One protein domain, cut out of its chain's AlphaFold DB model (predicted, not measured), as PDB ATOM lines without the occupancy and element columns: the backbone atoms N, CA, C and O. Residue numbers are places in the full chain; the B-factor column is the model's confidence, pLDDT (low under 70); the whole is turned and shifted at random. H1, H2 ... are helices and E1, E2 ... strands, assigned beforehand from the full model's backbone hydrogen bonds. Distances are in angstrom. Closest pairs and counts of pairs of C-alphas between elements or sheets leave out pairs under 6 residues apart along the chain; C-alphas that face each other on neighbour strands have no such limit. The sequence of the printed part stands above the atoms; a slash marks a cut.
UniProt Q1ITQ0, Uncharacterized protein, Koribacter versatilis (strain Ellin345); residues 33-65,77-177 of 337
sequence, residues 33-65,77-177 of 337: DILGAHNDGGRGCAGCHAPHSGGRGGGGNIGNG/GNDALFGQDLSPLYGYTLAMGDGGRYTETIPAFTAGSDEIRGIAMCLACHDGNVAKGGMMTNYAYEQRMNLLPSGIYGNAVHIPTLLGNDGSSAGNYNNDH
ATOM      1  N   ASP A  33     -18.149  82.744 120.300       59.53
ATOM      2  CA  ASP A  33     -17.887  81.411 120.826       59.53
ATOM      3  C   ASP A  33     -18.024  80.358 119.712       59.53
ATOM      4  O   ASP A  33     -19.120  80.088 119.217       59.53
ATOM      5  N   ILE A  34     -16.887  79.788 119.304       62.91
ATOM      6  CA  ILE A  34     -16.801  78.784 118.236       62.91
ATOM      7  C   ILE A  34     -17.388  77.437 118.655       62.91
ATOM      8  O   ILE A  34     -17.796  76.665 117.785       62.91
ATOM      9  N   LEU A  35     -17.421  77.185 119.969       60.19
ATOM     10  CA  LEU A  35     -18.018  75.990 120.555       60.19
ATOM     11  C   LEU A  35     -19.539  76.078 120.450       60.19
ATOM     12  O   LEU A  35     -20.208  75.057 120.354       60.19
ATOM     13  N   GLY A  36     -20.064  77.308 120.393       55.03
ATOM     14  CA  GLY A  36     -21.480  77.596 120.340       55.03
ATOM     15  C   GLY A  36     -22.171  77.243 121.651       55.03
ATOM     16  O   GLY A  36     -22.029  76.155 122.205       55.03
ATOM     17  N   ALA A  37     -23.008  78.138 122.159       47.34
ATOM     18  CA  ALA A  37     -23.997  77.743 123.149       47.34
ATOM     19  C   ALA A  37     -24.999  76.795 122.444       47.34
ATOM     20  O   ALA A  37     -25.902  77.250 121.757       47.34
ATOM     21  N   HIS A  38     -24.749  75.483 122.522       56.78
ATOM     22  CA  HIS A  38     -25.337  74.427 121.684       56.78
ATOM     23  C   HIS A  38     -26.876  74.399 121.599       56.78
ATOM     24  O   HIS A  38     -27.582  74.825 122.515       56.78
ATOM     25  N   ASN A  39     -27.364  73.732 120.540       50.41
ATOM     26  CA  ASN A  39     -28.720  73.180 120.369       50.41
ATOM     27  C   ASN A  39     -29.278  72.425 121.589       50.41
ATOM     28  O   ASN A  39     -30.488  72.260 121.706       50.41
ATOM     29  N   ASP A  40     -28.416  72.047 122.528       55.19
ATOM     30  CA  ASP A  40     -28.770  71.600 123.871       55.19
ATOM     31  C   ASP A  40     -29.118  72.772 124.824       55.19
ATOM     32  O   ASP A  40     -28.585  72.920 125.925       55.19
ATOM     33  N   GLY A  41     -29.951  73.711 124.370       55.88
ATOM     34  CA  GLY A  41     -30.419  74.831 125.198       55.88
ATOM     35  C   GLY A  41     -29.319  75.711 125.824       55.88
ATOM     36  O   GLY A  41     -29.549  76.285 126.888       55.88
ATOM     37  N   GLY A  42     -28.142  75.818 125.197       56.94
ATOM     38  CA  GLY A  42     -27.032  76.661 125.654       56.94
ATOM     39  C   GLY A  42     -26.054  76.017 126.645       56.94
ATOM     40  O   GLY A  42     -25.253  76.723 127.252       56.94
ATOM     41  N   ARG A  43     -26.083  74.691 126.818       58.00
ATOM     42  CA  ARG A  43     -25.284  73.970 127.833       58.00
ATOM     43  C   ARG A  43     -23.796  73.792 127.514       58.00
ATOM     44  O   ARG A  43     -23.044  73.332 128.373       58.00
ATOM     45  N   GLY A  44     -23.329  74.198 126.332       66.88
ATOM     46  CA  GLY A  44     -21.900  74.095 126.011       66.88
ATOM     47  C   GLY A  44     -21.433  72.633 125.954       66.88
ATOM     48  O   GLY A  44     -22.231  71.719 125.752       66.88
ATOM     49  N   CYS A  45     -20.142  72.407 126.196       69.25
ATOM     50  CA  CYS A  45     -19.567  71.063 126.270       69.25
ATOM     51  C   CYS A  45     -20.286  70.169 127.293       69.25
ATOM     52  O   CYS A  45     -20.295  68.961 127.118       69.25
ATOM     53  N   ALA A  46     -20.899  70.747 128.335       69.88
ATOM     54  CA  ALA A  46     -21.596  70.009 129.388       69.88
ATOM     55  C   ALA A  46     -22.915  69.361 128.933       69.88
ATOM     56  O   ALA A  46     -23.506  68.602 129.701       69.88
ATOM     57  N   GLY A  47     -23.366  69.647 127.708       67.62
ATOM     58  CA  GLY A  47     -24.406  68.855 127.064       67.62
ATOM     59  C   GLY A  47     -23.917  67.437 126.787       67.62
ATOM     60  O   GLY A  47     -24.355  66.467 127.393       67.62
ATOM     61  N   CYS A  48     -22.890  67.301 125.959       72.19
ATOM     62  CA  CYS A  48     -22.338  65.983 125.662       72.19
ATOM     63  C   CYS A  48     -21.502  65.426 126.828       72.19
ATOM     64  O   CYS A  48     -21.501  64.221 127.061       72.19
ATOM     65  N   HIS A  49     -20.823  66.293 127.586       74.50
ATOM     66  CA  HIS A  49     -19.840  65.925 128.601       74.50
ATOM     67  C   HIS A  49     -20.314  66.125 130.038       74.50
ATOM     68  O   HIS A  49     -20.110  67.177 130.644       74.50
ATOM     69  N   ALA A  50     -20.872  65.067 130.625       72.44
ATOM     70  CA  ALA A  50     -21.115  65.002 132.062       72.44
ATOM     71  C   ALA A  50     -19.918  64.357 132.796       72.44
ATOM     72  O   ALA A  50     -19.229  63.505 132.230       72.44
ATOM     73  N   PRO A  51     -19.662  64.718 134.072       68.81
ATOM     74  CA  PRO A  51     -18.570  64.136 134.864       68.81
ATOM     75  C   PRO A  51     -18.707  62.618 135.083       68.81
ATOM     76  O   PRO A  51     -17.726  61.962 135.416       68.81
ATOM     77  N   HIS A  52     -19.904  62.064 134.873       76.25
ATOM     78  CA  HIS A  52     -20.184  60.630 134.806       76.25
ATOM     79  C   HIS A  52     -21.013  60.348 133.551       76.25
ATOM     80  O   HIS A  52     -21.777  61.215 133.130       76.25
ATOM     81  N   SER A  53     -20.881  59.157 132.966       76.50
ATOM     82  CA  SER A  53     -21.604  58.772 131.752       76.50
ATOM     83  C   SER A  53     -22.845  57.923 131.989       76.50
ATOM     84  O   SER A  53     -23.035  57.355 133.071       76.50
ATOM     85  N   GLY A  54     -23.672  57.830 130.947       76.00
ATOM     86  CA  GLY A  54     -24.823  56.938 130.899       76.00
ATOM     87  C   GLY A  54     -25.934  57.312 131.881       76.00
ATOM     88  O   GLY A  54     -26.162  58.485 132.187       76.00
ATOM     89  N   GLY A  55     -26.613  56.303 132.425       74.00
ATOM     90  CA  GLY A  55     -27.705  56.475 133.397       74.00
ATOM     91  C   GLY A  55     -27.330  57.269 134.659       74.00
ATOM     92  O   GLY A  55     -28.174  57.976 135.211       74.00
ATOM     93  N   ARG A  56     -26.057  57.216 135.084       71.81
ATOM     94  CA  ARG A  56     -25.522  57.981 136.234       71.81
ATOM     95  C   ARG A  56     -25.036  59.393 135.875       71.81
ATOM     96  O   ARG A  56     -24.643  60.144 136.770       71.81
ATOM     97  N   GLY A  57     -25.008  59.720 134.587       74.38
ATOM     98  CA  GLY A  57     -24.635  61.017 134.041       74.38
ATOM     99  C   GLY A  57     -25.834  61.936 133.823       74.38
ATOM    100  O   GLY A  57     -26.611  62.211 134.735       74.38
ATOM    101  N   GLY A  58     -25.970  62.421 132.589       70.19
ATOM    102  CA  GLY A  58     -27.137  63.147 132.081       70.19
ATOM    103  C   GLY A  58     -28.389  62.278 131.908       70.19
ATOM    104  O   GLY A  58     -29.487  62.825 131.786       70.19
ATOM    105  N   GLY A  59     -28.263  60.946 131.971       71.56
ATOM    106  CA  GLY A  59     -29.397  60.024 131.907       71.56
ATOM    107  C   GLY A  59     -30.049  60.053 130.531       71.56
ATOM    108  O   GLY A  59     -29.332  60.122 129.555       71.56
ATOM    109  N   GLY A  60     -31.381  59.974 130.443       67.44
ATOM    110  CA  GLY A  60     -32.166  60.475 129.307       67.44
ATOM    111  C   GLY A  60     -33.202  59.515 128.711       67.44
ATOM    112  O   GLY A  60     -34.293  59.974 128.395       67.44
ATOM    113  N   ASN A  61     -32.990  58.201 128.624       68.56
ATOM    114  CA  ASN A  61     -33.968  57.305 127.971       68.56
ATOM    115  C   ASN A  61     -35.166  56.917 128.853       68.56
ATOM    116  O   ASN A  61     -35.467  55.745 129.075       68.56
ATOM    117  N   ILE A  62     -35.872  57.917 129.371       53.94
ATOM    118  CA  ILE A  62     -37.034  57.745 130.237       53.94
ATOM    119  C   ILE A  62     -38.289  57.686 129.358       53.94
ATOM    120  O   ILE A  62     -38.883  58.706 129.012       53.94
ATOM    121  N   GLY A  63     -38.719  56.478 128.994       45.28
ATOM    122  CA  GLY A  63     -40.075  56.254 128.498       45.28
ATOM    123  C   GLY A  63     -41.099  56.413 129.630       45.28
ATOM    124  O   GLY A  63     -40.993  55.730 130.639       45.28
ATOM    125  N   ASN A  64     -42.075  57.311 129.445       36.84
ATOM    126  CA  ASN A  64     -43.303  57.508 130.235       36.84
ATOM    127  C   ASN A  64     -43.214  57.281 131.757       36.84
ATOM    128  O   ASN A  64     -43.550  56.215 132.265       36.84
ATOM    129  N   GLY A  65     -42.957  58.360 132.496       37.50
ATOM    130  CA  GLY A  65     -43.266  58.422 133.922       37.50
ATOM    131  C   GLY A  65     -42.027  58.335 134.798       37.50
ATOM    132  O   GLY A  65     -41.361  57.314 134.914       37.50
ATOM    133  N   GLY A  77     -20.352  54.989 133.417       74.56
ATOM    134  CA  GLY A  77     -18.963  55.202 133.833       74.56
ATOM    135  C   GLY A  77     -17.906  54.577 132.914       74.56
ATOM    136  O   GLY A  77     -16.728  54.876 133.095       74.56
ATOM    137  N   ASN A  78     -18.295  53.758 131.930       77.00
ATOM    138  CA  ASN A  78     -17.353  53.110 131.012       77.00
ATOM    139  C   ASN A  78     -17.037  53.965 129.777       77.00
ATOM    140  O   ASN A  78     -15.928  53.876 129.253       77.00
ATOM    141  N   ASP A  79     -17.975  54.807 129.323       70.56
ATOM    142  CA  ASP A  79     -17.684  55.825 128.310       70.56
ATOM    143  C   ASP A  79     -17.219  57.113 128.996       70.56
ATOM    144  O   ASP A  79     -17.928  57.672 129.833       70.56
ATOM    145  N   ALA A  80     -16.002  57.572 128.723       64.75
ATOM    146  CA  ALA A  80     -15.459  58.723 129.428       64.75
ATOM    147  C   ALA A  80     -16.141  60.003 128.935       64.75
ATOM    148  O   ALA A  80     -15.993  60.384 127.778       64.75
ATOM    149  N   LEU A  81     -16.813  60.706 129.851       63.66
ATOM    150  CA  LEU A  81     -17.371  62.033 129.606       63.66
ATOM    151  C   LEU A  81     -18.475  62.057 128.535       63.66
ATOM    152  O   LEU A  81     -18.616  63.083 127.892       63.66
ATOM    153  N   PHE A  82     -19.254  60.993 128.319       76.44
ATOM    154  CA  PHE A  82     -20.488  61.088 127.528       76.44
ATOM    155  C   PHE A  82     -21.716  60.947 128.423       76.44
ATOM    156  O   PHE A  82     -21.981  59.881 128.970       76.44
ATOM    157  N   GLY A  83     -22.452  62.037 128.635       71.25
ATOM    158  CA  GLY A  83     -23.469  62.100 129.683       71.25
ATOM    159  C   GLY A  83     -24.718  61.259 129.429       71.25
ATOM    160  O   GLY A  83     -25.425  60.957 130.384       71.25
ATOM    161  N   GLN A  84     -24.992  60.877 128.188       78.12
ATOM    162  CA  GLN A  84     -26.279  60.322 127.786       78.12
ATOM    163  C   GLN A  84     -26.277  58.783 127.847       78.12
ATOM    164  O   GLN A  84     -25.289  58.131 127.517       78.12
ATOM    165  N   ASP A  85     -27.389  58.194 128.292       79.25
ATOM    166  CA  ASP A  85     -27.604  56.744 128.231       79.25
ATOM    167  C   ASP A  85     -27.768  56.289 126.771       79.25
ATOM    168  O   ASP A  85     -28.550  56.863 126.013       79.25
ATOM    169  N   LEU A  86     -27.023  55.256 126.385       82.06
ATOM    170  CA  LEU A  86     -27.014  54.671 125.041       82.06
ATOM    171  C   LEU A  86     -27.750  53.327 124.975       82.06
ATOM    172  O   LEU A  86     -27.955  52.790 123.888       82.06
ATOM    173  N   SER A  87     -28.157  52.776 126.121       82.88
ATOM    174  CA  SER A  87     -28.648  51.399 126.227       82.88
ATOM    175  C   SER A  87     -29.805  51.014 125.295       82.88
ATOM    176  O   SER A  87     -29.776  49.883 124.811       82.88
ATOM    177  N   PRO A  88     -30.773  51.888 124.951       84.50
ATOM    178  CA  PRO A  88     -31.838  51.530 124.012       84.50
ATOM    179  C   PRO A  88     -31.378  51.388 122.565       84.50
ATOM    180  O   PRO A  88     -32.094  50.786 121.772       84.50
ATOM    181  N   LEU A  89     -30.226  51.963 122.205       87.31
ATOM    182  CA  LEU A  89     -29.692  51.854 120.851       87.31
ATOM    183  C   LEU A  89     -28.990  50.515 120.642       87.31
ATOM    184  O   LEU A  89     -29.027  49.998 119.536       87.31
ATOM    185  N   TYR A  90     -28.384  49.926 121.676       88.94
ATOM    186  CA  TYR A  90     -27.636  48.676 121.533       88.94
ATOM    187  C   TYR A  90     -28.514  47.537 120.994       88.94
ATOM    188  O   TYR A  90     -29.554  47.200 121.559       88.94
ATOM    189  N   GLY A  91     -28.071  46.920 119.900       90.88
ATOM    190  CA  GLY A  91     -28.788  45.870 119.177       90.88
ATOM    191  C   GLY A  91     -29.953  46.369 118.319       90.88
ATOM    192  O   GLY A  91     -30.583  45.558 117.641       90.88
ATOM    193  N   TYR A  92     -30.249  47.672 118.322       91.62
ATOM    194  CA  TYR A  92     -31.284  48.251 117.478       91.62
ATOM    195  C   TYR A  92     -30.764  48.435 116.048       91.62
ATOM    196  O   TYR A  92     -29.654  48.930 115.839       91.62
ATOM    197  N   THR A  93     -31.578  48.052 115.062       94.00
ATOM    198  CA  THR A  93     -31.262  48.222 113.640       94.00
ATOM    199  C   THR A  93     -31.978  49.439 113.070       94.00
ATOM    200  O   THR A  93     -33.207  49.525 113.101       94.00
ATOM    201  N   LEU A  94     -31.206  50.358 112.503       92.19
ATOM    202  CA  LEU A  94     -31.665  51.561 111.819       92.19
ATOM    203  C   LEU A  94     -31.509  51.374 110.313       92.19
ATOM    204  O   LEU A  94     -30.543  50.767 109.859       92.19
ATOM    205  N   ALA A  95     -32.453  51.900 109.539       92.81
ATOM    206  CA  ALA A  95     -32.401  51.913 108.081       92.81
ATOM    207  C   ALA A  95     -32.258  53.365 107.619       92.81
ATOM    208  O   ALA A  95     -33.241  54.101 107.596       92.81
ATOM    209  N   MET A  96     -31.034  53.784 107.303       91.19
ATOM    210  CA  MET A  96     -30.707  55.179 107.000       91.19
ATOM    211  C   MET A  96     -30.508  55.395 105.503       91.19
ATOM    212  O   MET A  96     -29.986  54.509 104.824       91.19
ATOM    213  N   GLY A  97     -30.885  56.582 105.020       88.94
ATOM    214  CA  GLY A  97     -30.588  57.114 103.686       88.94
ATOM    215  C   GLY A  97     -31.098  56.306 102.488       88.94
ATOM    216  O   GLY A  97     -31.372  55.112 102.570       88.94
ATOM    217  N   ASP A  98     -31.237  56.965 101.336       86.12
ATOM    218  CA  ASP A  98     -31.661  56.361 100.061       86.12
ATOM    219  C   ASP A  98     -32.875  55.408 100.182       86.12
ATOM    220  O   ASP A  98     -32.901  54.332  99.580       86.12
ATOM    221  N   GLY A  99     -33.881  55.767 100.991       88.06
ATOM    222  CA  GLY A  99     -35.041  54.895 101.218       88.06
ATOM    223  C   GLY A  99     -34.798  53.756 102.218       88.06
ATOM    224  O   GLY A  99     -35.479  52.734 102.140       88.06
ATOM    225  N   GLY A 100     -33.829  53.912 103.124       89.38
ATOM    226  CA  GLY A 100     -33.472  52.929 104.152       89.38
ATOM    227  C   GLY A 100     -32.454  51.889 103.684       89.38
ATOM    228  O   GLY A 100     -32.386  50.782 104.219       89.38
ATOM    229  N   ARG A 101     -31.672  52.212 102.649       91.44
ATOM    230  CA  ARG A 101     -30.739  51.279 102.003       91.44
ATOM    231  C   ARG A 101     -29.562  50.899 102.900       91.44
ATOM    232  O   ARG A 101     -29.036  49.791 102.770       91.44
ATOM    233  N   TYR A 102     -29.126  51.805 103.769       93.44
ATOM    234  CA  TYR A 102     -27.953  51.605 104.610       93.44
ATOM    235  C   TYR A 102     -28.418  51.189 105.997       93.44
ATOM    236  O   TYR A 102     -28.803  52.011 106.826       93.44
ATOM    237  N   THR A 103     -28.447  49.876 106.208       94.00
ATOM    238  CA  THR A 103     -28.826  49.306 107.499       94.00
ATOM    239  C   THR A 103     -27.639  49.299 108.448       94.00
ATOM    240  O   THR A 103     -26.531  48.924 108.068       94.00
ATOM    241  N   GLU A 104     -27.886  49.705 109.685       93.75
ATOM    242  CA  GLU A 104     -26.887  49.806 110.739       93.75
ATOM    243  C   GLU A 104     -27.461  49.187 112.007       93.75
ATOM    244  O   GLU A 104     -28.516  49.607 112.477       93.75
ATOM    245  N   THR A 105     -26.793  48.172 112.551       94.88
ATOM    246  CA  THR A 105     -27.169  47.590 113.844       94.88
ATOM    247  C   THR A 105     -26.164  48.050 114.870       94.88
ATOM    248  O   THR A 105     -25.016  47.622 114.825       94.88
ATOM    249  N   ILE A 106     -26.604  48.891 115.799       92.75
ATOM    250  CA  ILE A 106     -25.698  49.475 116.781       92.75
ATOM    251  C   ILE A 106     -25.146  48.349 117.668       92.75
ATOM    252  O   ILE A 106     -25.930  47.615 118.283       92.75
ATOM    253  N   PRO A 107     -23.819  48.175 117.760       91.38
ATOM    254  CA  PRO A 107     -23.241  47.103 118.553       91.38
ATOM    255  C   PRO A 107     -23.437  47.355 120.050       91.38
ATOM    256  O   PRO A 107     -23.746  48.461 120.496       91.38
ATOM    257  N   ALA A 108     -23.215  46.319 120.856       88.81
ATOM    258  CA  ALA A 108     -23.059  46.506 122.293       88.81
ATOM    259  C   ALA A 108     -21.836  47.391 122.594       88.81
ATOM    260  O   ALA A 108     -20.875  47.435 121.820       88.81
ATOM    261  N   PHE A 109     -21.858  48.063 123.748       85.56
ATOM    262  CA  PHE A 109     -20.763  48.933 124.165       85.56
ATOM    263  C   PHE A 109     -19.409  48.218 124.102       85.56
ATOM    264  O   PHE A 109     -19.189  47.197 124.754       85.56
ATOM    265  N   THR A 110     -18.489  48.816 123.352       85.94
ATOM    266  CA  THR A 110     -17.077  48.445 123.327       85.94
ATOM    267  C   THR A 110     -16.266  49.729 123.384       85.94
ATOM    268  O   THR A 110     -16.432  50.620 122.546       85.94
ATOM    269  N   ALA A 111     -15.400  49.853 124.390       79.69
ATOM    270  CA  ALA A 111     -14.583  51.044 124.563       79.69
ATOM    271  C   ALA A 111     -13.699  51.267 123.327       79.69
ATOM    272  O   ALA A 111     -12.984  50.367 122.900       79.69
ATOM    273  N   GLY A 112     -13.735  52.475 122.764       76.25
ATOM    274  CA  GLY A 112     -12.951  52.792 121.568       76.25
ATOM    275  C   GLY A 112     -13.622  52.464 120.237       76.25
ATOM    276  O   GLY A 112     -13.045  52.818 119.218       76.25
ATOM    277  N   SER A 113     -14.813  51.857 120.231       86.31
ATOM    278  CA  SER A 113     -15.544  51.575 118.990       86.31
ATOM    279  C   SER A 113     -15.936  52.861 118.254       86.31
ATOM    280  O   SER A 113     -16.510  53.786 118.843       86.31
ATOM    281  N   ASP A 114     -15.664  52.881 116.950       87.81
ATOM    282  CA  ASP A 114     -16.046  53.962 116.043       87.81
ATOM    283  C   ASP A 114     -17.573  54.054 115.861       87.81
ATOM    284  O   ASP A 114     -18.104  55.153 115.734       87.81
ATOM    285  N   GLU A 115     -18.313  52.937 115.905       90.31
ATOM    286  CA  GLU A 115     -19.788  52.949 115.860       90.31
ATOM    287  C   GLU A 115     -20.370  53.583 117.127       90.31
ATOM    288  O   GLU A 115     -21.286  54.405 117.060       90.31
ATOM    289  N   ILE A 116     -19.799  53.268 118.295       88.00
ATOM    290  CA  ILE A 116     -20.253  53.850 119.563       88.00
ATOM    291  C   ILE A 116     -19.986  55.359 119.587       88.00
ATOM    292  O   ILE A 116     -20.898  56.143 119.851       88.00
ATOM    293  N   ARG A 117     -18.761  55.780 119.255       83.94
ATOM    294  CA  ARG A 117     -18.349  57.193 119.315       83.94
ATOM    295  C   ARG A 117     -18.874  58.037 118.156       83.94
ATOM    296  O   ARG A 117     -19.097  59.227 118.338       83.94
ATOM    297  N   GLY A 118     -19.039  57.451 116.974       87.50
ATOM    298  CA  GLY A 118     -19.371  58.168 115.742       87.50
ATOM    299  C   GLY A 118     -20.833  58.062 115.307       87.50
ATOM    300  O   GLY A 118     -21.244  58.830 114.438       87.50
ATOM    301  N   ILE A 119     -21.614  57.126 115.867       91.25
ATOM    302  CA  ILE A 119     -23.022  56.904 115.493       91.25
ATOM    303  C   ILE A 119     -23.915  56.884 116.734       91.25
ATOM    304  O   ILE A 119     -24.764  57.764 116.884       91.25
ATOM    305  N   ALA A 120     -23.709  55.932 117.653       89.06
ATOM    306  CA  ALA A 120     -24.577  55.768 118.822       89.06
ATOM    307  C   ALA A 120     -24.601  57.033 119.695       89.06
ATOM    308  O   ALA A 120     -25.671  57.489 120.087       89.06
ATOM    309  N   MET A 121     -23.434  57.648 119.921       85.44
ATOM    310  CA  MET A 121     -23.292  58.926 120.626       85.44
ATOM    311  C   MET A 121     -24.162  60.035 120.016       85.44
ATOM    312  O   MET A 121     -24.845  60.763 120.731       85.44
ATOM    313  N   CYS A 122     -24.158  60.167 118.690       87.00
ATOM    314  CA  CYS A 122     -24.913  61.206 117.995       87.00
ATOM    315  C   CYS A 122     -26.417  60.939 118.088       87.00
ATOM    316  O   CYS A 122     -27.196  61.834 118.419       87.00
ATOM    317  N   LEU A 123     -26.816  59.687 117.858       88.75
ATOM    318  CA  LEU A 123     -28.202  59.243 117.956       88.75
ATOM    319  C   LEU A 123     -28.751  59.355 119.374       88.75
ATOM    320  O   LEU A 123     -29.932  59.625 119.534       88.75
ATOM    321  N   ALA A 124     -27.918  59.249 120.404       82.81
ATOM    322  CA  ALA A 124     -28.362  59.463 121.775       82.81
ATOM    323  C   ALA A 124     -29.127  60.789 121.932       82.81
ATOM    324  O   ALA A 124     -30.125  60.812 122.633       82.81
ATOM    325  N   CYS A 125     -28.703  61.845 121.226       82.50
ATOM    326  CA  CYS A 125     -29.344  63.160 121.253       82.50
ATOM    327  C   CYS A 125     -30.233  63.437 120.032       82.50
ATOM    328  O   CYS A 125     -31.239  64.133 120.149       82.50
ATOM    329  N   HIS A 126     -29.846  62.945 118.854       86.62
ATOM    330  CA  HIS A 126     -30.505  63.259 117.583       86.62
ATOM    331  C   HIS A 126     -31.559  62.229 117.164       86.62
ATOM    332  O   HIS A 126     -32.256  62.453 116.190       86.62
ATOM    333  N   ASP A 127     -31.713  61.100 117.848       87.44
ATOM    334  CA  ASP A 127     -32.658  60.064 117.427       87.44
ATOM    335  C   ASP A 127     -34.118  60.457 117.705       87.44
ATOM    336  O   ASP A 127     -34.917  60.592 116.780       87.44
ATOM    337  N   GLY A 128     -34.481  60.681 118.972       83.38
ATOM    338  CA  GLY A 128     -35.820  61.131 119.362       83.38
ATOM    339  C   GLY A 128     -36.931  60.075 119.259       83.38
ATOM    340  O   GLY A 128     -38.091  60.392 119.552       83.38
ATOM    341  N   ASN A 129     -36.607  58.835 118.880       86.75
ATOM    342  CA  ASN A 129     -37.561  57.741 118.684       86.75
ATOM    343  C   ASN A 129     -37.276  56.537 119.600       86.75
ATOM    344  O   ASN A 129     -38.092  56.211 120.463       86.75
ATOM    345  N   VAL A 130     -36.123  55.898 119.429       86.25
ATOM    346  CA  VAL A 130     -35.573  54.798 120.230       86.25
ATOM    347  C   VAL A 130     -34.806  55.355 121.425       86.25
ATOM    348  O   VAL A 130     -35.164  55.085 122.574       86.25
ATOM    349  N   ALA A 131     -33.795  56.186 121.160       82.44
ATOM    350  CA  ALA A 131     -33.140  56.993 122.174       82.44
ATOM    351  C   ALA A 131     -33.945  58.280 122.338       82.44
ATOM    352  O   ALA A 131     -33.877  59.216 121.542       82.44
ATOM    353  N   LYS A 132     -34.765  58.304 123.388       77.50
ATOM    354  CA  LYS A 132     -35.584  59.471 123.755       77.50
ATOM    355  C   LYS A 132     -34.859  60.406 124.715       77.50
ATOM    356  O   LYS A 132     -35.475  61.305 125.290       77.50
ATOM    357  N   GLY A 133     -33.583  60.142 124.950       67.06
ATOM    358  CA  GLY A 133     -32.837  60.802 125.981       67.06
ATOM    359  C   GLY A 133     -32.084  62.034 125.565       67.06
ATOM    360  O   GLY A 133     -31.091  61.958 124.878       67.06
ATOM    361  N   GLY A 134     -32.534  63.161 126.112       65.12
ATOM    362  CA  GLY A 134     -31.713  64.338 126.343       65.12
ATOM    363  C   GLY A 134     -31.336  65.166 125.111       65.12
ATOM    364  O   GLY A 134     -30.659  64.709 124.200       65.12
ATOM    365  N   MET A 135     -31.633  66.467 125.235       63.75
ATOM    366  CA  MET A 135     -30.888  67.622 124.699       63.75
ATOM    367  C   MET A 135     -31.453  68.309 123.460       63.75
ATOM    368  O   MET A 135     -31.698  69.517 123.501       63.75
ATOM    369  N   MET A 136     -31.733  67.584 122.381       75.88
ATOM    370  CA  MET A 136     -32.239  68.221 121.162       75.88
ATOM    371  C   MET A 136     -33.735  68.543 121.280       75.88
ATOM    372  O   MET A 136     -34.557  67.680 121.576       75.88
ATOM    373  N   THR A 137     -34.116  69.795 121.012       77.56
ATOM    374  CA  THR A 137     -35.522  70.251 121.068       77.56
ATOM    375  C   THR A 137     -36.257  70.134 119.731       77.56
ATOM    376  O   THR A 137     -37.245  70.834 119.517       77.56
ATOM    377  N   ASN A 138     -35.736  69.319 118.812       84.81
ATOM    378  CA  ASN A 138     -36.147  69.268 117.410       84.81
ATOM    379  C   ASN A 138     -36.192  70.649 116.721       84.81
ATOM    380  O   ASN A 138     -37.089  70.938 115.937       84.81
ATOM    381  N   TYR A 139     -35.268  71.545 117.072       82.62
ATOM    382  CA  TYR A 139     -35.233  72.908 116.542       82.62
ATOM    383  C   TYR A 139     -33.793  73.411 116.534       82.62
ATOM    384  O   TYR A 139     -33.224  73.644 117.599       82.62
ATOM    385  N   ALA A 140     -33.238  73.620 115.340       81.81
ATOM    386  CA  ALA A 140     -31.913  74.185 115.153       81.81
ATOM    387  C   ALA A 140     -31.759  75.566 115.817       81.81
ATOM    388  O   ALA A 140     -32.520  76.513 115.594       81.81
ATOM    389  N   TYR A 141     -30.700  75.684 116.600       76.94
ATOM    390  CA  TYR A 141     -30.331  76.821 117.417       76.94
ATOM    391  C   TYR A 141     -30.019  78.033 116.560       76.94
ATOM    392  O   TYR A 141     -30.452  79.139 116.874       76.94
ATOM    393  N   GLU A 142     -29.323  77.832 115.446       76.94
ATOM    394  CA  GLU A 142     -28.967  78.895 114.516       76.94
ATOM    395  C   GLU A 142     -30.213  79.591 113.978       76.94
ATOM    396  O   GLU A 142     -30.226  80.812 113.831       76.94
ATOM    397  N   GLN A 143     -31.288  78.839 113.748       78.19
ATOM    398  CA  GLN A 143     -32.564  79.429 113.376       78.19
ATOM    399  C   GLN A 143     -33.245  80.088 114.579       78.19
ATOM    400  O   GLN A 143     -33.683  81.233 114.472       78.19
ATOM    401  N   ARG A 144     -33.295  79.413 115.736       76.69
ATOM    402  CA  ARG A 144     -33.930  79.935 116.960       76.69
ATOM    403  C   ARG A 144     -33.331  81.265 117.426       76.69
ATOM    404  O   ARG A 144     -34.050  82.115 117.945       76.69
ATOM    405  N   MET A 145     -32.029  81.439 117.234       73.44
ATOM    406  CA  MET A 145     -31.281  82.639 117.605       73.44
ATOM    407  C   MET A 145     -31.143  83.643 116.460       73.44
ATOM    408  O   MET A 145     -30.444  84.642 116.614       73.44
ATOM    409  N   ASN A 146     -31.809  83.398 115.326       74.50
ATOM    410  CA  ASN A 146     -31.783  84.270 114.154       74.50
ATOM    411  C   ASN A 146     -30.356  84.536 113.627       74.50
ATOM    412  O   ASN A 146     -30.013  85.649 113.234       74.50
ATOM    413  N   LEU A 147     -29.514  83.500 113.659       73.31
ATOM    414  CA  LEU A 147     -28.136  83.506 113.153       73.31
ATOM    415  C   LEU A 147     -28.059  83.047 111.693       73.31
ATOM    416  O   LEU A 147     -27.054  83.283 111.021       73.31
ATOM    417  N   LEU A 148     -29.113  82.391 111.205       76.12
ATOM    418  CA  LEU A 148     -29.250  82.060 109.794       76.12
ATOM    419  C   LEU A 148     -29.659  83.302 108.990       76.12
ATOM    420  O   LEU A 148     -30.454  84.114 109.467       76.12
ATOM    421  N   PRO A 149     -29.174  83.444 107.746       73.94
ATOM    422  CA  PRO A 149     -29.611  84.525 106.876       73.94
ATOM    423  C   PRO A 149     -31.125  84.480 106.632       73.94
ATOM    424  O   PRO A 149     -31.699  83.428 106.331       73.94
ATOM    425  N   SER A 150     -31.766  85.645 106.736       72.81
ATOM    426  CA  SER A 150     -33.215  85.783 106.581       72.81
ATOM    427  C   SER A 150     -33.691  85.359 105.187       72.81
ATOM    428  O   SER A 150     -33.055  85.667 104.179       72.81
ATOM    429  N   GLY A 151     -34.831  84.666 105.137       70.75
ATOM    430  CA  GLY A 151     -35.528  84.313 103.896       70.75
ATOM    431  C   GLY A 151     -34.962  83.122 103.118       70.75
ATOM    432  O   GLY A 151     -35.542  82.765 102.097       70.75
ATOM    433  N   ILE A 152     -33.876  82.481 103.574       74.94
ATOM    434  CA  ILE A 152     -33.252  81.366 102.831       74.94
ATOM    435  C   ILE A 152     -33.921  80.017 103.113       74.94
ATOM    436  O   ILE A 152     -34.098  79.213 102.204       74.94
ATOM    437  N   TYR A 153     -34.340  79.776 104.355       73.44
ATOM    438  CA  TYR A 153     -34.897  78.488 104.793       73.44
ATOM    439  C   TYR A 153     -36.435  78.412 104.706       73.44
ATOM    440  O   TYR A 153     -37.058  77.556 105.327       73.44
ATOM    441  N   GLY A 154     -37.055  79.288 103.906       66.62
ATOM    442  CA  GLY A 154     -38.507  79.335 103.708       66.62
ATOM    443  C   GLY A 154     -39.303  79.816 104.931       66.62
ATOM    444  O   GLY A 154     -38.747  80.211 105.952       66.62
ATOM    445  N   ASN A 155     -40.636  79.802 104.803       59.22
ATOM    446  CA  ASN A 155     -41.578  80.284 105.829       59.22
ATOM    447  C   ASN A 155     -42.061  79.179 106.798       59.22
ATOM    448  O   ASN A 155     -42.878  79.457 107.675       59.22
ATOM    449  N   ALA A 156     -41.617  77.927 106.627       57.47
ATOM    450  CA  ALA A 156     -42.058  76.792 107.436       57.47
ATOM    451  C   ALA A 156     -41.201  76.597 108.706       57.47
ATOM    452  O   ALA A 156     -39.975  76.556 108.652       57.47
ATOM    453  N   VAL A 157     -41.919  76.508 109.832       64.56
ATOM    454  CA  VAL A 157     -41.711  75.761 111.091       64.56
ATOM    455  C   VAL A 157     -40.351  75.057 111.218       64.56
ATOM    456  O   VAL A 157     -40.173  74.031 110.590       64.56
ATOM    457  N   HIS A 158     -39.443  75.592 112.047       80.19
ATOM    458  CA  HIS A 158     -38.185  75.008 112.566       80.19
ATOM    459  C   HIS A 158     -37.406  73.964 111.718       80.19
ATOM    460  O   HIS A 158     -37.914  72.923 111.324       80.19
ATOM    461  N   ILE A 159     -36.103  74.167 111.535       84.44
ATOM    462  CA  ILE A 159     -35.187  73.155 111.002       84.44
ATOM    463  C   ILE A 159     -35.067  72.055 112.068       84.44
ATOM    464  O   ILE A 159     -34.594  72.360 113.172       84.44
ATOM    465  N   PRO A 160     -35.512  70.816 111.783       86.62
ATOM    466  CA  PRO A 160     -35.493  69.748 112.765       86.62
ATOM    467  C   PRO A 160     -34.057  69.368 113.109       86.62
ATOM    468  O   PRO A 160     -33.148  69.440 112.281       86.62
ATOM    469  N   THR A 161     -33.860  68.977 114.361       84.44
ATOM    470  CA  THR A 161     -32.585  68.425 114.834       84.44
ATOM    471  C   THR A 161     -32.697  66.951 115.172       84.44
ATOM    472  O   THR A 161     -31.665  66.314 115.347       84.44
ATOM    473  N   LEU A 162     -33.909  66.400 115.265       87.94
ATOM    474  CA  LEU A 162     -34.104  64.967 115.414       87.94
ATOM    475  C   LEU A 162     -34.141  64.306 114.031       87.94
ATOM    476  O   LEU A 162     -34.611  64.913 113.079       87.94
ATOM    477  N   LEU A 163     -33.643  63.078 113.952       88.81
ATOM    478  CA  LEU A 163     -33.590  62.224 112.769       88.81
ATOM    479  C   LEU A 163     -34.767  61.245 112.808       88.81
ATOM    480  O   LEU A 163     -35.634  61.251 111.948       88.81
ATOM    481  N   GLY A 164     -34.886  60.483 113.895       85.56
ATOM    482  CA  GLY A 164     -35.922  59.466 114.050       85.56
ATOM    483  C   GLY A 164     -37.298  60.005 114.433       85.56
ATOM    484  O   GLY A 164     -38.270  59.261 114.377       85.56
ATOM    485  N   ASN A 165     -37.427  61.260 114.859       85.44
ATOM    486  CA  ASN A 165     -38.716  61.862 115.214       85.44
ATOM    487  C   ASN A 165     -38.716  63.372 114.941       85.44
ATOM    488  O   ASN A 165     -38.966  64.192 115.825       85.44
ATOM    489  N   ASP A 166     -38.402  63.725 113.700       82.56
ATOM    490  CA  ASP A 166     -38.249  65.093 113.191       82.56
ATOM    491  C   ASP A 166     -39.567  65.893 113.074       82.56
ATOM    492  O   ASP A 166     -39.557  67.073 112.725       82.56
ATOM    493  N   GLY A 167     -40.708  65.281 113.403       78.81
ATOM    494  CA  GLY A 167     -42.048  65.850 113.227       78.81
ATOM    495  C   GLY A 167     -42.816  65.296 112.023       78.81
ATOM    496  O   GLY A 167     -43.970  65.679 111.823       78.81
ATOM    497  N   SER A 168     -42.215  64.383 111.249       81.00
ATOM    498  CA  SER A 168     -42.890  63.592 110.217       81.00
ATOM    499  C   SER A 168     -43.506  62.313 110.808       81.00
ATOM    500  O   SER A 168     -44.607  62.341 111.362       81.00
ATOM    501  N   SER A 169     -42.801  61.188 110.730       83.75
ATOM    502  CA  SER A 169     -43.182  59.902 111.307       83.75
ATOM    503  C   SER A 169     -42.043  59.336 112.141       83.75
ATOM    504  O   SER A 169     -40.901  59.307 111.691       83.75
ATOM    505  N   ALA A 170     -42.374  58.828 113.326       87.25
ATOM    506  CA  ALA A 170     -41.405  58.190 114.204       87.25
ATOM    507  C   ALA A 170     -40.714  56.996 113.513       87.25
ATOM    508  O   ALA A 170     -41.371  56.161 112.890       87.25
ATOM    509  N   GLY A 171     -39.393  56.915 113.647       84.38
ATOM    510  CA  GLY A 171     -38.525  55.903 113.049       84.38
ATOM    511  C   GLY A 171     -38.182  56.127 111.577       84.38
ATOM    512  O   GLY A 171     -37.671  55.204 110.945       84.38
ATOM    513  N   ASN A 172     -38.475  57.299 111.011       86.06
ATOM    514  CA  ASN A 172     -38.115  57.597 109.631       86.06
ATOM    515  C   ASN A 172     -36.702  58.185 109.535       86.06
ATOM    516  O   ASN A 172     -36.527  59.360 109.807       86.06
ATOM    517  N   TYR A 173     -35.738  57.382 109.076       89.38
ATOM    518  CA  TYR A 173     -34.361  57.820 108.781       89.38
ATOM    519  C   TYR A 173     -34.045  57.765 107.275       89.38
ATOM    520  O   TYR A 173     -32.899  57.874 106.832       89.38
ATOM    521  N   ASN A 174     -35.065  57.522 106.446       87.56
ATOM    522  CA  ASN A 174     -34.892  57.169 105.036       87.56
ATOM    523  C   ASN A 174     -34.403  58.343 104.176       87.56
ATOM    524  O   ASN A 174     -33.875  58.123 103.083       87.56
ATOM    525  N   ASN A 175     -34.623  59.568 104.651       80.31
ATOM    526  CA  ASN A 175     -34.211  60.832 104.045       80.31
ATOM    527  C   ASN A 175     -32.908  61.393 104.637       80.31
ATOM    528  O   ASN A 175     -32.475  62.462 104.202       80.31
ATOM    529  N   ASP A 176     -32.291  60.695 105.590       83.38
ATOM    530  CA  ASP A 176     -31.048  61.129 106.224       83.38
ATOM    531  C   ASP A 176     -29.808  60.747 105.410       83.38
ATOM    532  O   ASP A 176     -29.859  59.961 104.460       83.38
ATOM    533  N   HIS A 177     -28.656  61.304 105.790       85.00
ATOM    534  CA  HIS A 177     -27.387  60.891 105.201       85.00
ATOM    535  C   HIS A 177     -27.019  59.470 105.648       85.00
ATOM    536  O   HIS A 177     -27.261  59.100 106.799       85.00
TER     537      HIS A 177
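AT A GLANCE: This is residues 33 to 65 and 77 to 177 of the 337 residues of an uncharacterized protein of Koribacter versatilis (strain Ellin345) (UniProt Q1ITQ0). Little regular structure is here: long loops surround one helix, H2, with the small hairpin E1 and E2 at one side and short H3 far from it. Look among 134 printed residues for H1 E1 E2 H2 H3, in that order; the class is mixed, with 29 residues in these elements. The whole is compact, radius of gyration of the C-alphas 15.3 A, spanning 45 by 36 by 32 A.

HOW THE PARTS SIT: Come first to H1, residues 45 to 48, near H2, residues 114 to 126. Then find E1, residues 93 to 96, and E2, residues 102 to 105, an antiparallel hairpin at 157 degrees; N 94 and O 104 are 2.8 A apart. H3, residues 141 to 144, is apart from H2. H2 has 5 of 9 O i to N i+4 pairs within hydrogen-bond range; H1 and H3 are too short for any.

IN THESE COORDINATES: Find H1 starting at C-alpha 45 (-19.567, 71.063, 126.270); H2 runs 17.3 A; H3 ends at C-alpha 144 (-33.930, 79.935, 116.960).

THE WHOLE: Residues 66 to 76 are cut out, leaving C-alphas 65 and 77 24.5 A apart. H2 to H3 is a long link. Model pLDDT is under 70 in 31 residues, among them 33 to 47.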